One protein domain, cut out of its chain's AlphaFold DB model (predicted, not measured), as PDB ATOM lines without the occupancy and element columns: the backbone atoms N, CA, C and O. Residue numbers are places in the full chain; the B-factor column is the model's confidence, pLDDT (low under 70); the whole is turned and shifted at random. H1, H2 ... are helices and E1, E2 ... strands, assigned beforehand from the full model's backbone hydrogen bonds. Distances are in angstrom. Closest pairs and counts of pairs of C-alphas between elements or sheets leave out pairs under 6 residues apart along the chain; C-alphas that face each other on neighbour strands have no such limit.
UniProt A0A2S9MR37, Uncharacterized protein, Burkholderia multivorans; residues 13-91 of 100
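This is residues 13 to 91 of the 100 residues of an uncharacterized protein of Burkholderia multivorans (UniProt A0A2S9MR37). A two-stranded antiparallel ribbon, E1 beside E2, runs through the model, with H2 on one side of it and the short H1 on the other; beyond the last residue of E2, a long loop without a named element, residues 65 to 91, makes the opposite end from H2 and folds back until Asp 91 comes near Lys 13. The printed part has 79 residues, with two named strands and two named helices in the order E1, H1, H2, E2 along the chain. The class is mixed, helices and strands, but under half of the residues, 35, are in named elements. The whole is loose, with a radius of gyration of the C-alphas of 15.3 A, and only just elongated, spanning 44 by 27 by 15 A.

E1, residues 13 to 19, and E2, residues 57 to 64, are antiparallel neighbours, with 160 degrees between their directions. C-alphas 16 and 60 face each other at 4.7 A. N 15 and O 61 are within hydrogen-bond range at 3.0 A, and so are N 59 and O 17 at 2.9 A. For H1, residues 27 to 33, the closest C-alphas to E1 are those of Trp 19 and Phe 30, 7.6 A apart. H1 and E2 are only just apart, the closest C-alphas being 8.2 A apart. For H2, residues 39 to 51, the closest C-alphas to E1 are those of Thr 15 and Thr 39, at 6.2 A, and 6 pairs of C-alphas are within 8 A. H1 and H2 are apart. In H1 and H2, every O i to N i+4 pair is within hydrogen-bond range.

E1 begins at C-alpha 13, at (10.262, 16.772, -31.059), and is 20.0 A from first to last C-alpha. H1, residues 27 to 33, measures 10.5 A. H2 begins at C-alpha 39, at (4.780, 20.485, -36.896), and measures 18.2 A. E2, the longest strand with 8 residues, measures 23.3 A and ends at C-alpha 64, at (14.481, 15.615, -26.637).

The two C-alphas farthest apart are those of Ala 52 and Asn 75, 46.6 A, while those of Lys 13 and Asp 91, the first and last printed, are 9.1 A apart. The C-alphas of residues 65 to 91 lie 11 to 24 A from the mean of the C-alphas. The links from H1 to H2 and from H2 to E2 are tight, the link from E1 to H1 is short, and no link is long. The printed part has no cut. Its mean pLDDT is 94.3, and no printed residue is under 70.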
ATOM      1  N   LYS A  13      11.609  16.334 -30.735       95.50
ATOM      2  CA  LYS A  13      10.262  16.772 -31.059       95.50
ATOM      3  C   LYS A  13      10.242  18.290 -31.103       95.50
ATOM      4  O   LYS A  13      10.719  18.940 -30.169       95.50
ATOM      5  N   TYR A  14       9.617  18.833 -32.138       95.38
ATOM      6  CA  TYR A  14       9.348  20.260 -32.240       95.38
ATOM      7  C   TYR A  14       7.858  20.492 -32.109       95.38
ATOM      8  O   TYR A  14       7.055  19.890 -32.821       95.38
ATOM      9  N   THR A  15       7.507  21.368 -31.181       96.31
ATOM     10  CA  THR A  15       6.142  21.861 -31.037       96.31
ATOM     11  C   THR A  15       6.140  23.372 -31.135       96.31
ATOM     12  O   THR A  15       7.155  24.025 -30.875       96.31
ATOM     13  N   TRP A  16       5.011  23.926 -31.547       97.06
ATOM     14  CA  TRP A  16       4.942  25.299 -32.022       97.06
ATOM     15  C   TRP A  16       3.784  26.039 -31.382       97.06
ATOM     16  O   TRP A  16       2.756  25.452 -31.062       97.06
ATOM     17  N   GLN A  17       3.935  27.344 -31.231       97.44
ATOM     18  CA  GLN A  17       2.842  28.246 -30.908       97.44
ATOM     19  C   GLN A  17       2.914  29.431 -31.866       97.44
ATOM     20  O   GLN A  17       4.005  29.839 -32.269       97.44
ATOM     21  N   ILE A  18       1.759  29.981 -32.223       96.50
ATOM     22  CA  ILE A  18       1.672  31.235 -32.965       96.50
ATOM     23  C   ILE A  18       0.840  32.182 -32.113       96.50
ATOM     24  O   ILE A  18      -0.320  31.894 -31.836       96.50
ATOM     25  N   TRP A  19       1.455  33.264 -31.649       97.00
ATOM     26  CA  TRP A  19       0.728  34.359 -31.022       97.00
ATOM     27  C   TRP A  19       0.177  35.265 -32.118       97.00
ATOM     28  O   TRP A  19       0.891  35.565 -33.078       97.00
ATOM     29  N   THR A  20      -1.058  35.722 -31.962       94.81
ATOM     30  CA  THR A  20      -1.730  36.658 -32.871       94.81
ATOM     31  C   THR A  20      -2.351  37.810 -32.076       94.81
ATOM     32  O   THR A  20      -2.603  37.635 -30.884       94.81
ATOM     33  N   PRO A  21      -2.611  38.984 -32.689       93.62
ATOM     34  CA  PRO A  21      -3.159  40.145 -31.974       93.62
ATOM     35  C   PRO A  21      -4.520  39.935 -31.299       93.62
ATOM     36  O   PRO A  21      -4.886  40.702 -30.419       93.62
ATOM     37  N   ASP A  22      -5.278  38.928 -31.725       91.75
ATOM     38  CA  ASP A  22      -6.557  38.510 -31.146       91.75
ATOM     39  C   ASP A  22      -6.407  37.482 -30.009       91.75
ATOM     40  O   ASP A  22      -7.402  37.061 -29.423       91.75
ATOM     41  N   CYS A  23      -5.180  37.063 -29.677       92.12
ATOM     42  CA  CYS A  23      -4.929  36.147 -28.574       92.12
ATOM     43  C   CYS A  23      -5.075  36.863 -27.226       92.12
ATOM     44  O   CYS A  23      -4.362  37.820 -26.942       92.12
ATOM     45  N   GLU A  24      -5.948  36.347 -26.361       94.88
ATOM     46  CA  GLU A  24      -6.171  36.896 -25.015       94.88
ATOM     47  C   GLU A  24      -4.964  36.726 -24.079       94.88
ATOM     48  O   GLU A  24      -4.831  37.442 -23.089       94.88
ATOM     49  N   LEU A  25      -4.089  35.758 -24.367       95.56
ATOM     50  CA  LEU A  25      -2.907  35.486 -23.560       95.56
ATOM     51  C   LEU A  25      -1.716  36.294 -24.072       95.56
ATOM     52  O   LEU A  25      -1.357  36.225 -25.248       95.56
ATOM     53  N   GLU A  26      -1.015  36.960 -23.156       93.31
ATOM     54  CA  GLU A  26       0.186  37.728 -23.474       93.31
ATOM     55  C   GLU A  26       1.435  37.218 -22.743       93.31
ATOM     56  O   GLU A  26       1.390  36.520 -21.723       93.31
ATOM     57  N   GLY A  27       2.599  37.568 -23.295       91.94
ATOM     58  CA  GLY A  27       3.902  37.368 -22.666       91.94
ATOM     59  C   GLY A  27       4.136  35.945 -22.148       91.94
ATOM     60  O   GLY A  27       4.114  34.964 -22.893       91.94
ATOM     61  N   ARG A  28       4.417  35.827 -20.843       93.88
ATOM     62  CA  ARG A  28       4.731  34.531 -20.214       93.88
ATOM     63  C   ARG A  28       3.520  33.612 -20.109       93.88
ATOM     64  O   ARG A  28       3.704  32.399 -20.088       93.88
ATOM     65  N   GLU A  29       2.316  34.169 -20.016       96.50
ATOM     66  CA  GLU A  29       1.095  33.375 -19.883       96.50
ATOM     67  C   GLU A  29       0.795  32.644 -21.183       96.50
ATOM     68  O   GLU A  29       0.551  31.441 -21.158       96.50
ATOM     69  N   PHE A  30       0.966  33.318 -22.322       96.69
ATOM     70  CA  PHE A  30       0.904  32.676 -23.632       96.69
ATOM     71  C   PHE A  30       1.892  31.506 -23.741       96.69
ATOM     72  O   PHE A  30       1.506  30.372 -24.026       96.69
ATOM     73  N   LEU A  31       3.171  31.752 -23.440       94.62
ATOM     74  CA  LEU A  31       4.215  30.728 -23.563       94.62
ATOM     75  C   LEU A  31       3.989  29.520 -22.641       94.62
ATOM     76  O   LEU A  31       4.489  28.427 -22.921       94.62
ATOM     77  N   ARG A  32       3.264  29.717 -21.534       94.06
ATOM     78  CA  ARG A  32       2.993  28.680 -20.538       94.06
ATOM     79  C   ARG A  32       1.693  27.922 -20.791       94.06
ATOM     80  O   ARG A  32       1.674  26.717 -20.562       94.06
ATOM     81  N   TYR A  33       0.636  28.610 -21.214       94.88
ATOM     82  CA  TYR A  33      -0.725  28.069 -21.210       94.88
ATOM     83  C   TYR A  33      -1.353  27.937 -22.595       94.88
ATOM     84  O   TYR A  33      -2.270  27.132 -22.749       94.88
ATOM     85  N   ALA A  34      -0.875  28.667 -23.607       95.31
ATOM     86  CA  ALA A  34      -1.414  28.497 -24.951       95.31
ATOM     87  C   ALA A  34      -1.092  27.084 -25.479       95.31
ATOM     88  O   ALA A  34       0.006  26.562 -25.239       95.31
ATOM     89  N   PRO A  35      -2.016  26.443 -26.211       94.00
ATOM     90  CA  PRO A  35      -1.802  25.096 -26.716       94.00
ATOM     91  C   PRO A  35      -0.616  25.054 -27.680       94.00
ATOM     92  O   PRO A  35      -0.400  25.965 -28.481       94.00
ATOM     93  N   ARG A  36       0.160  23.973 -27.601       95.44
ATOM     94  CA  ARG A  36       1.266  23.710 -28.522       95.44
ATOM     95  C   ARG A  36       0.783  22.830 -29.671       95.44
ATOM     96  O   ARG A  36       0.093  21.842 -29.453       95.44
ATOM     97  N   MET A  37       1.188  23.178 -30.883       97.06
ATOM     98  CA  MET A  37       0.866  22.477 -32.120       97.06
ATOM     99  C   MET A  37       1.987  21.520 -32.525       97.06
ATOM    100  O   MET A  37       3.171  21.814 -32.323       97.06
ATOM    101  N   SER A  38       1.611  20.407 -33.158       96.44
ATOM    102  CA  SER A  38       2.539  19.566 -33.919       96.44
ATOM    103  C   SER A  38       3.104  20.325 -35.121       96.44
ATOM    104  O   SER A  38       2.572  21.366 -35.518       96.44
ATOM    105  N   THR A  39       4.176  19.814 -35.732       95.62
ATOM    106  CA  THR A  39       4.780  20.485 -36.896       95.62
ATOM    107  C   THR A  39       3.807  20.567 -38.073       95.62
ATOM    108  O   THR A  39       3.689  21.622 -38.689       95.62
ATOM    109  N   ALA A  40       3.057  19.498 -38.348       96.12
ATOM    110  CA  ALA A  40       2.054  19.497 -39.411       96.12
ATOM    111  C   ALA A  40       0.940  20.530 -39.166       96.12
ATOM    112  O   ALA A  40       0.603  21.300 -40.061       96.12
ATOM    113  N   THR A  41       0.414  20.583 -37.935       97.12
ATOM    114  CA  THR A  41      -0.649  21.530 -37.558       97.12
ATOM    115  C   THR A  41      -0.160  22.972 -37.654       97.12
ATOM    116  O   THR A  41      -0.860  23.839 -38.171       97.12
ATOM    117  N   PHE A  42       1.072  23.225 -37.206       96.88
ATOM    118  CA  PHE A  42       1.707  24.533 -37.314       96.88
ATOM    119  C   PHE A  42       1.834  25.000 -38.761       96.88
ATOM    120  O   PHE A  42       1.501  26.146 -39.046       96.88
ATOM    121  N   ILE A  43       2.299  24.137 -39.668       96.00
ATOM    122  CA  ILE A  43       2.455  24.517 -41.074       96.00
ATOM    123  C   ILE A  43       1.103  24.837 -41.703       96.00
ATOM    124  O   ILE A  43       0.989  25.884 -42.332       96.00
ATOM    125  N   ALA A  44       0.082  24.004 -41.480       96.12
ATOM    126  CA  ALA A  44      -1.261  24.274 -41.988       96.12
ATOM    127  C   ALA A  44      -1.773  25.640 -41.501       96.12
ATOM    128  O   ALA A  44      -2.175  26.483 -42.301       96.12
ATOM    129  N   ARG A  45      -1.649  25.913 -40.194       95.88
ATOM    130  CA  ARG A  45      -2.058  27.196 -39.609       95.88
ATOM    131  C   ARG A  45      -1.247  28.378 -40.148       95.88
ATOM    132  O   ARG A  45      -1.798  29.447 -40.394       95.88
ATOM    133  N   TYR A  46       0.057  28.198 -40.323       95.00
ATOM    134  CA  TYR A  46       0.941  29.216 -40.882       95.00
ATOM    135  C   TYR A  46       0.575  29.545 -42.333       95.00
ATOM    136  O   TYR A  46       0.531  30.718 -42.695       95.00
ATOM    137  N   GLU A  47       0.288  28.537 -43.159       95.44
ATOM    138  CA  GLU A  47      -0.127  28.727 -44.551       95.44
ATOM    139  C   GLU A  47      -1.462  29.472 -44.640       95.44
ATOM    140  O   GLU A  47      -1.568  30.432 -45.402       95.44
ATOM    141  N   GLU A  48      -2.446  29.117 -43.806       96.25
ATOM    142  CA  GLU A  48      -3.709  29.860 -43.691       96.25
ATOM    143  C   GLU A  48      -3.476  31.340 -43.360       96.25
ATOM    144  O   GLU A  48      -3.984  32.224 -44.053       96.25
ATOM    145  N   MET A  49      -2.684  31.620 -42.322       95.38
ATOM    146  CA  MET A  49      -2.393  32.991 -41.896       95.38
ATOM    147  C   MET A  49      -1.615  33.769 -42.956       95.38
ATOM    148  O   MET A  49      -1.931  34.927 -43.221       95.38
ATOM    149  N   SER A  50      -0.629  33.131 -43.587       94.81
ATOM    150  CA  SER A  50       0.172  33.731 -44.653       94.81
ATOM    151  C   SER A  50      -0.694  34.090 -45.858       94.81
ATOM    152  O   SER A  50      -0.540  35.178 -46.407       94.81
ATOM    153  N   ASN A  51      -1.620  33.213 -46.254       96.75
ATOM    154  CA  ASN A  51      -2.541  33.463 -47.363       96.75
ATOM    155  C   ASN A  51      -3.540  34.585 -47.044       96.75
ATOM    156  O   ASN A  51      -3.931  35.331 -47.937       96.75
ATOM    157  N   ALA A  52      -3.924  34.725 -45.775       96.25
ATOM    158  CA  ALA A  52      -4.802  35.790 -45.297       96.25
ATOM    159  C   ALA A  52      -4.069  37.108 -44.966       96.25
ATOM    160  O   ALA A  52      -4.717  38.085 -44.598       96.25
ATOM    161  N   GLY A  53      -2.734  37.156 -45.066       95.69
ATOM    162  CA  GLY A  53      -1.937  38.332 -44.700       95.69
ATOM    163  C   GLY A  53      -1.988  38.679 -43.207       95.69
ATOM    164  O   GLY A  53      -1.828  39.844 -42.841       95.69
ATOM    165  N   LEU A  54      -2.240  37.691 -42.342       95.62
ATOM    166  CA  LEU A  54      -2.393  37.900 -40.904       95.62
ATOM    167  C   LEU A  54      -1.034  37.922 -40.186       95.62
ATOM    168  O   LEU A  54      -0.201  37.041 -40.420       95.62
ATOM    169  N   PRO A  55      -0.801  38.889 -39.280       95.06
ATOM    170  CA  PRO A  55       0.428  38.946 -38.502       95.06
ATOM    171  C   PRO A  55       0.434  37.901 -37.379       95.06
ATOM    172  O   PRO A  55      -0.610  37.501 -36.865       95.06
ATOM    173  N   GLY A  56       1.631  37.513 -36.939       94.44
ATOM    174  CA  GLY A  56       1.804  36.698 -35.743       94.44
ATOM    175  C   GLY A  56       3.268  36.466 -35.380       94.44
ATOM    176  O   GLY A  56       4.166  36.618 -36.213       94.44
ATOM    177  N   TRP A  57       3.509  36.076 -34.129       95.38
ATOM    178  CA  TRP A  57       4.829  35.677 -33.638       95.38
ATOM    179  C   TRP A  57       4.892  34.172 -33.432       95.38
ATOM    180  O   TRP A  57       4.053  33.582 -32.757       95.38
ATOM    181  N   ILE A  58       5.910  33.551 -34.021       95.62
ATOM    182  CA  ILE A  58       6.093  32.103 -34.016       95.62
ATOM    183  C   ILE A  58       7.092  31.731 -32.925       95.62
ATOM    184  O   ILE A  58       8.215  32.236 -32.902       95.62
ATOM    185  N   TYR A  59       6.702  30.792 -32.070       95.62
ATOM    186  CA  TYR A  59       7.535  30.255 -30.999       95.62
ATOM    187  C   TYR A  59       7.712  28.755 -31.180       95.62
ATOM    188  O   TYR A  59       6.750  28.027 -31.431       95.62
ATOM    189  N   ARG A  60       8.953  28.290 -31.026       94.44
ATOM    190  CA  ARG A  60       9.325  26.878 -31.128       94.44
ATOM    191  C   ARG A  60       9.754  26.348 -29.768       94.44
ATOM    192  O   ARG A  60      10.491  27.016 -29.046       94.44
ATOM    193  N   HIS A  61       9.336  25.126 -29.466       93.62
ATOM    194  CA  HIS A  61       9.709  24.390 -28.265       93.62
ATOM    195  C   HIS A  61      10.322  23.050 -28.658       93.62
ATOM    196  O   HIS A  61       9.660  22.216 -29.284       93.62
ATOM    197  N   ASP A  62      11.571  22.852 -28.248       93.75
ATOM    198  CA  ASP A  62      12.376  21.687 -28.599       93.75
ATOM    199  C   ASP A  62      12.388  20.733 -27.400       93.75
ATOM    200  O   ASP A  62      12.869  21.091 -26.322       93.75
ATOM    201  N   ARG A  63      11.867  19.514 -27.572       94.56
ATOM    202  CA  ARG A  63      11.911  18.467 -26.539       94.56
ATOM    203  C   ARG A  63      12.741  17.284 -27.028       94.56
ATOM    204  O   ARG A  63      12.456  16.778 -28.114       94.56
ATOM    205  N   PRO A  64      13.767  16.838 -26.285       96.06
ATOM    206  CA  PRO A  64      14.481  15.615 -26.637       96.06
ATOM    207  C   PRO A  64      13.504  14.434 -26.633       96.06
ATOM    208  O   PRO A  64      12.580  14.391 -25.821       96.06
ATOM    209  N   ARG A  65      13.673  13.503 -27.566       95.75
ATOM    210  CA  ARG A  65      12.865  12.284 -27.649       95.75
ATOM    211  C   ARG A  65      13.446  11.196 -26.763       95.75
ATOM    212  O   ARG A  65      14.659  11.116 -26.577       95.75
ATOM    213  N   GLU A  66      12.567  10.357 -26.236       93.94
ATOM    214  CA  GLU A  66      12.949   9.086 -25.634       93.94
ATOM    215  C   GLU A  66      13.286   8.044 -26.709       93.94
ATOM    216  O   GLU A  66      13.069   8.245 -27.907       93.94
ATOM    217  N   GLY A  67      13.804   6.903 -26.261       88.44
ATOM    218  CA  GLY A  67      13.992   5.724 -27.094       88.44
ATOM    219  C   GLY A  67      15.450   5.418 -27.449       88.44
ATOM    220  O   GLY A  67      16.346   6.262 -27.303       88.44
ATOM    221  N   PRO A  68      15.694   4.174 -27.900       80.88
ATOM    222  CA  PRO A  68      17.023   3.718 -28.276       80.88
ATOM    223  C   PRO A  68      17.561   4.523 -29.468       80.88
ATOM    224  O   PRO A  68      16.832   4.859 -30.398       80.88
ATOM    225  N   GLY A  69      18.859   4.832 -29.439       83.00
ATOM    226  CA  GLY A  69      19.541   5.555 -30.518       83.00
ATOM    227  C   GLY A  69      19.462   7.082 -30.432       83.00
ATOM    228  O   GLY A  69      20.056   7.758 -31.272       83.00
ATOM    229  N   THR A  70      18.792   7.643 -29.420       91.50
ATOM    230  CA  THR A  70      18.940   9.067 -29.089       91.50
ATOM    231  C   THR A  70      20.228   9.297 -28.280       91.50
ATOM    232  O   THR A  70      20.622   8.436 -27.492       91.50
ATOM    233  N   PRO A  71      20.922  10.438 -28.444       92.75
ATOM    234  CA  PRO A  71      22.195  10.692 -27.762       92.75
ATOM    235  C   PRO A  71      22.024  11.217 -26.321       92.75
ATOM    236  O   PRO A  71      22.971  11.756 -25.747       92.75
ATOM    237  N   PHE A  72      20.819  11.150 -25.743       93.44
ATOM    238  CA  PHE A  72      20.514  11.801 -24.468       93.44
ATOM    239  C   PHE A  72      20.621  10.832 -23.293       93.44
ATOM    240  O   PHE A  72      19.754   9.991 -23.076       93.44
ATOM    241  N   ASP A  73      21.656  11.011 -22.476       90.94
ATOM    242  CA  ASP A  73      21.772  10.326 -21.188       90.94
ATOM    243  C   ASP A  73      20.803  10.926 -20.158       90.94
ATOM    244  O   ASP A  73      21.032  12.032 -19.674       90.94
ATOM    245  N   ARG A  74      19.750  10.196 -19.766       88.31
ATOM    246  CA  ARG A  74      18.750  10.677 -18.790       88.31
ATOM    247  C   ARG A  74      19.318  10.983 -17.404       88.31
ATOM    248  O   ARG A  74      18.710  11.768 -16.679       88.31
ATOM    249  N   ASN A  75      20.475  10.432 -17.044       90.31
ATOM    250  CA  ASN A  75      21.096  10.700 -15.749       90.31
ATOM    251  C   ASN A  75      21.851  12.036 -15.721       90.31
ATOM    252  O   ASN A  75      22.129  12.570 -14.640       90.31
ATOM    253  N   HIS A  76      22.154  12.614 -16.887       93.81
ATOM    254  CA  HIS A  76      22.886  13.868 -16.962       93.81
ATOM    255  C   HIS A  76      22.059  15.026 -16.354       93.81
ATOM    256  O   HIS A  76      20.900  15.221 -16.738       93.81
ATOM    257  N   PRO A  77      22.634  15.867 -15.465       95.00
ATOM    258  CA  PRO A  77      21.905  16.912 -14.732       95.00
ATOM    259  C   PRO A  77      21.054  17.847 -15.599       95.00
ATOM    260  O   PRO A  77      19.969  18.248 -15.186       95.00
ATOM    261  N   LYS A  78      21.517  18.134 -16.823       92.94
ATOM    262  CA  LYS A  78      20.805  18.927 -17.842       92.94
ATOM    263  C   LYS A  78      19.354  18.480 -18.067       92.94
ATOM    264  O   LYS A  78      18.507  19.316 -18.359       92.94
ATOM    265  N   TRP A  79      19.071  17.184 -17.973       93.56
ATOM    266  CA  TRP A  79      17.786  16.614 -18.380       93.56
ATOM    267  C   TRP A  79      16.822  16.361 -17.223       93.56
ATOM    268  O   TRP A  79      15.686  15.964 -17.469       93.56
ATOM    269  N   LYS A  80      17.239  16.620 -15.975       91.94
ATOM    270  CA  LYS A  80      16.442  16.322 -14.773       91.94
ATOM    271  C   LYS A  80      15.114  17.077 -14.708       91.94
ATOM    272  O   LYS A  80      14.171  16.584 -14.106       91.94
ATOM    273  N   THR A  81      15.044  18.260 -15.312       92.12
ATOM    274  CA  THR A  81      13.843  19.112 -15.338       92.12
ATOM    275  C   THR A  81      13.215  19.211 -16.729       92.12
ATOM    276  O   THR A  81      12.284  19.986 -16.927       92.12
ATOM    277  N   VAL A  82      13.727  18.449 -17.701       93.44
ATOM    278  CA  VAL A  82      13.248  18.470 -19.083       93.44
ATOM    279  C   VAL A  82      12.277  17.319 -19.292       93.44
ATOM    280  O   VAL A  82      12.615  16.150 -19.090       93.44
ATOM    281  N   GLU A  83      11.076  17.665 -19.735       93.44
ATOM    282  CA  GLU A  83      10.094  16.707 -20.220       93.44
ATOM    283  C   GLU A  83      10.520  16.208 -21.607       93.44
ATOM    284  O   GLU A  83      10.721  17.001 -22.533       93.44
ATOM    285  N   PHE A  84      10.687  14.895 -21.737       95.75
ATOM    286  CA  PHE A  84      11.019  14.274 -23.013       95.75
ATOM    287  C   PHE A  84       9.740  14.009 -23.806       95.75
ATOM    288  O   PHE A  84       8.667  13.797 -23.248       95.75
ATOM    289  N   ALA A  85       9.859  14.040 -25.126       96.00
ATOM    290  CA  ALA A  85       8.796  13.615 -26.019       96.00
ATOM    291  C   ALA A  85       8.858  12.095 -26.253       96.00
ATOM    292  O   ALA A  85       9.938  11.512 -26.125       96.00
ATOM    293  N   PRO A  86       7.747  11.466 -26.673       95.50
ATOM    294  CA  PRO A  86       7.748  10.058 -27.046       95.50
ATOM    295  C   PRO A  86       8.803   9.720 -28.114       95.50
ATOM    296  O   PRO A  86       9.193  10.601 -28.909       95.50
ATOM    297  N   PRO A  87       9.242   8.449 -28.179       95.50
ATOM    298  CA  PRO A  87      10.031   7.949 -29.295       95.50
ATOM    299  C   PRO A  87       9.375   8.273 -30.636       95.50
ATOM    300  O   PRO A  87       8.157   8.386 -30.746       95.50
ATOM    301  N   TRP A  88      10.189   8.431 -31.680       94.00
ATOM    302  CA  TRP A  88       9.697   8.809 -33.009       94.00
ATOM    303  C   TRP A  88       8.600   7.877 -33.535       94.00
ATOM    304  O   TRP A  88       7.607   8.340 -34.100       94.00
ATOM    305  N   ASP A  89       8.788   6.569 -33.381       93.75
ATOM    306  CA  ASP A  89       7.883   5.568 -33.943       93.75
ATOM    307  C   ASP A  89       6.540   5.519 -33.184       93.75
ATOM    308  O   ASP A  89       5.510   5.297 -33.816       93.75
ATOM    309  N   ASP A  90       6.536   5.887 -31.897       95.69
ATOM    310  CA  ASP A  90       5.345   5.934 -31.031       95.69
ATOM    311  C   ASP A  90       4.650   7.309 -31.003       95.69
ATOM    312  O   ASP A  90       3.575   7.463 -30.426       95.69
ATOM    313  N   ASP A  91       5.258   8.335 -31.603       94.94
ATOM    314  CA  ASP A  91       4.676   9.675 -31.687       94.94
ATOM    315  C   ASP A  91       3.477   9.674 -32.661       94.94
ATOM    316  O   ASP A  91       3.669   9.357 -33.847       94.94
TER     317      ASP A  91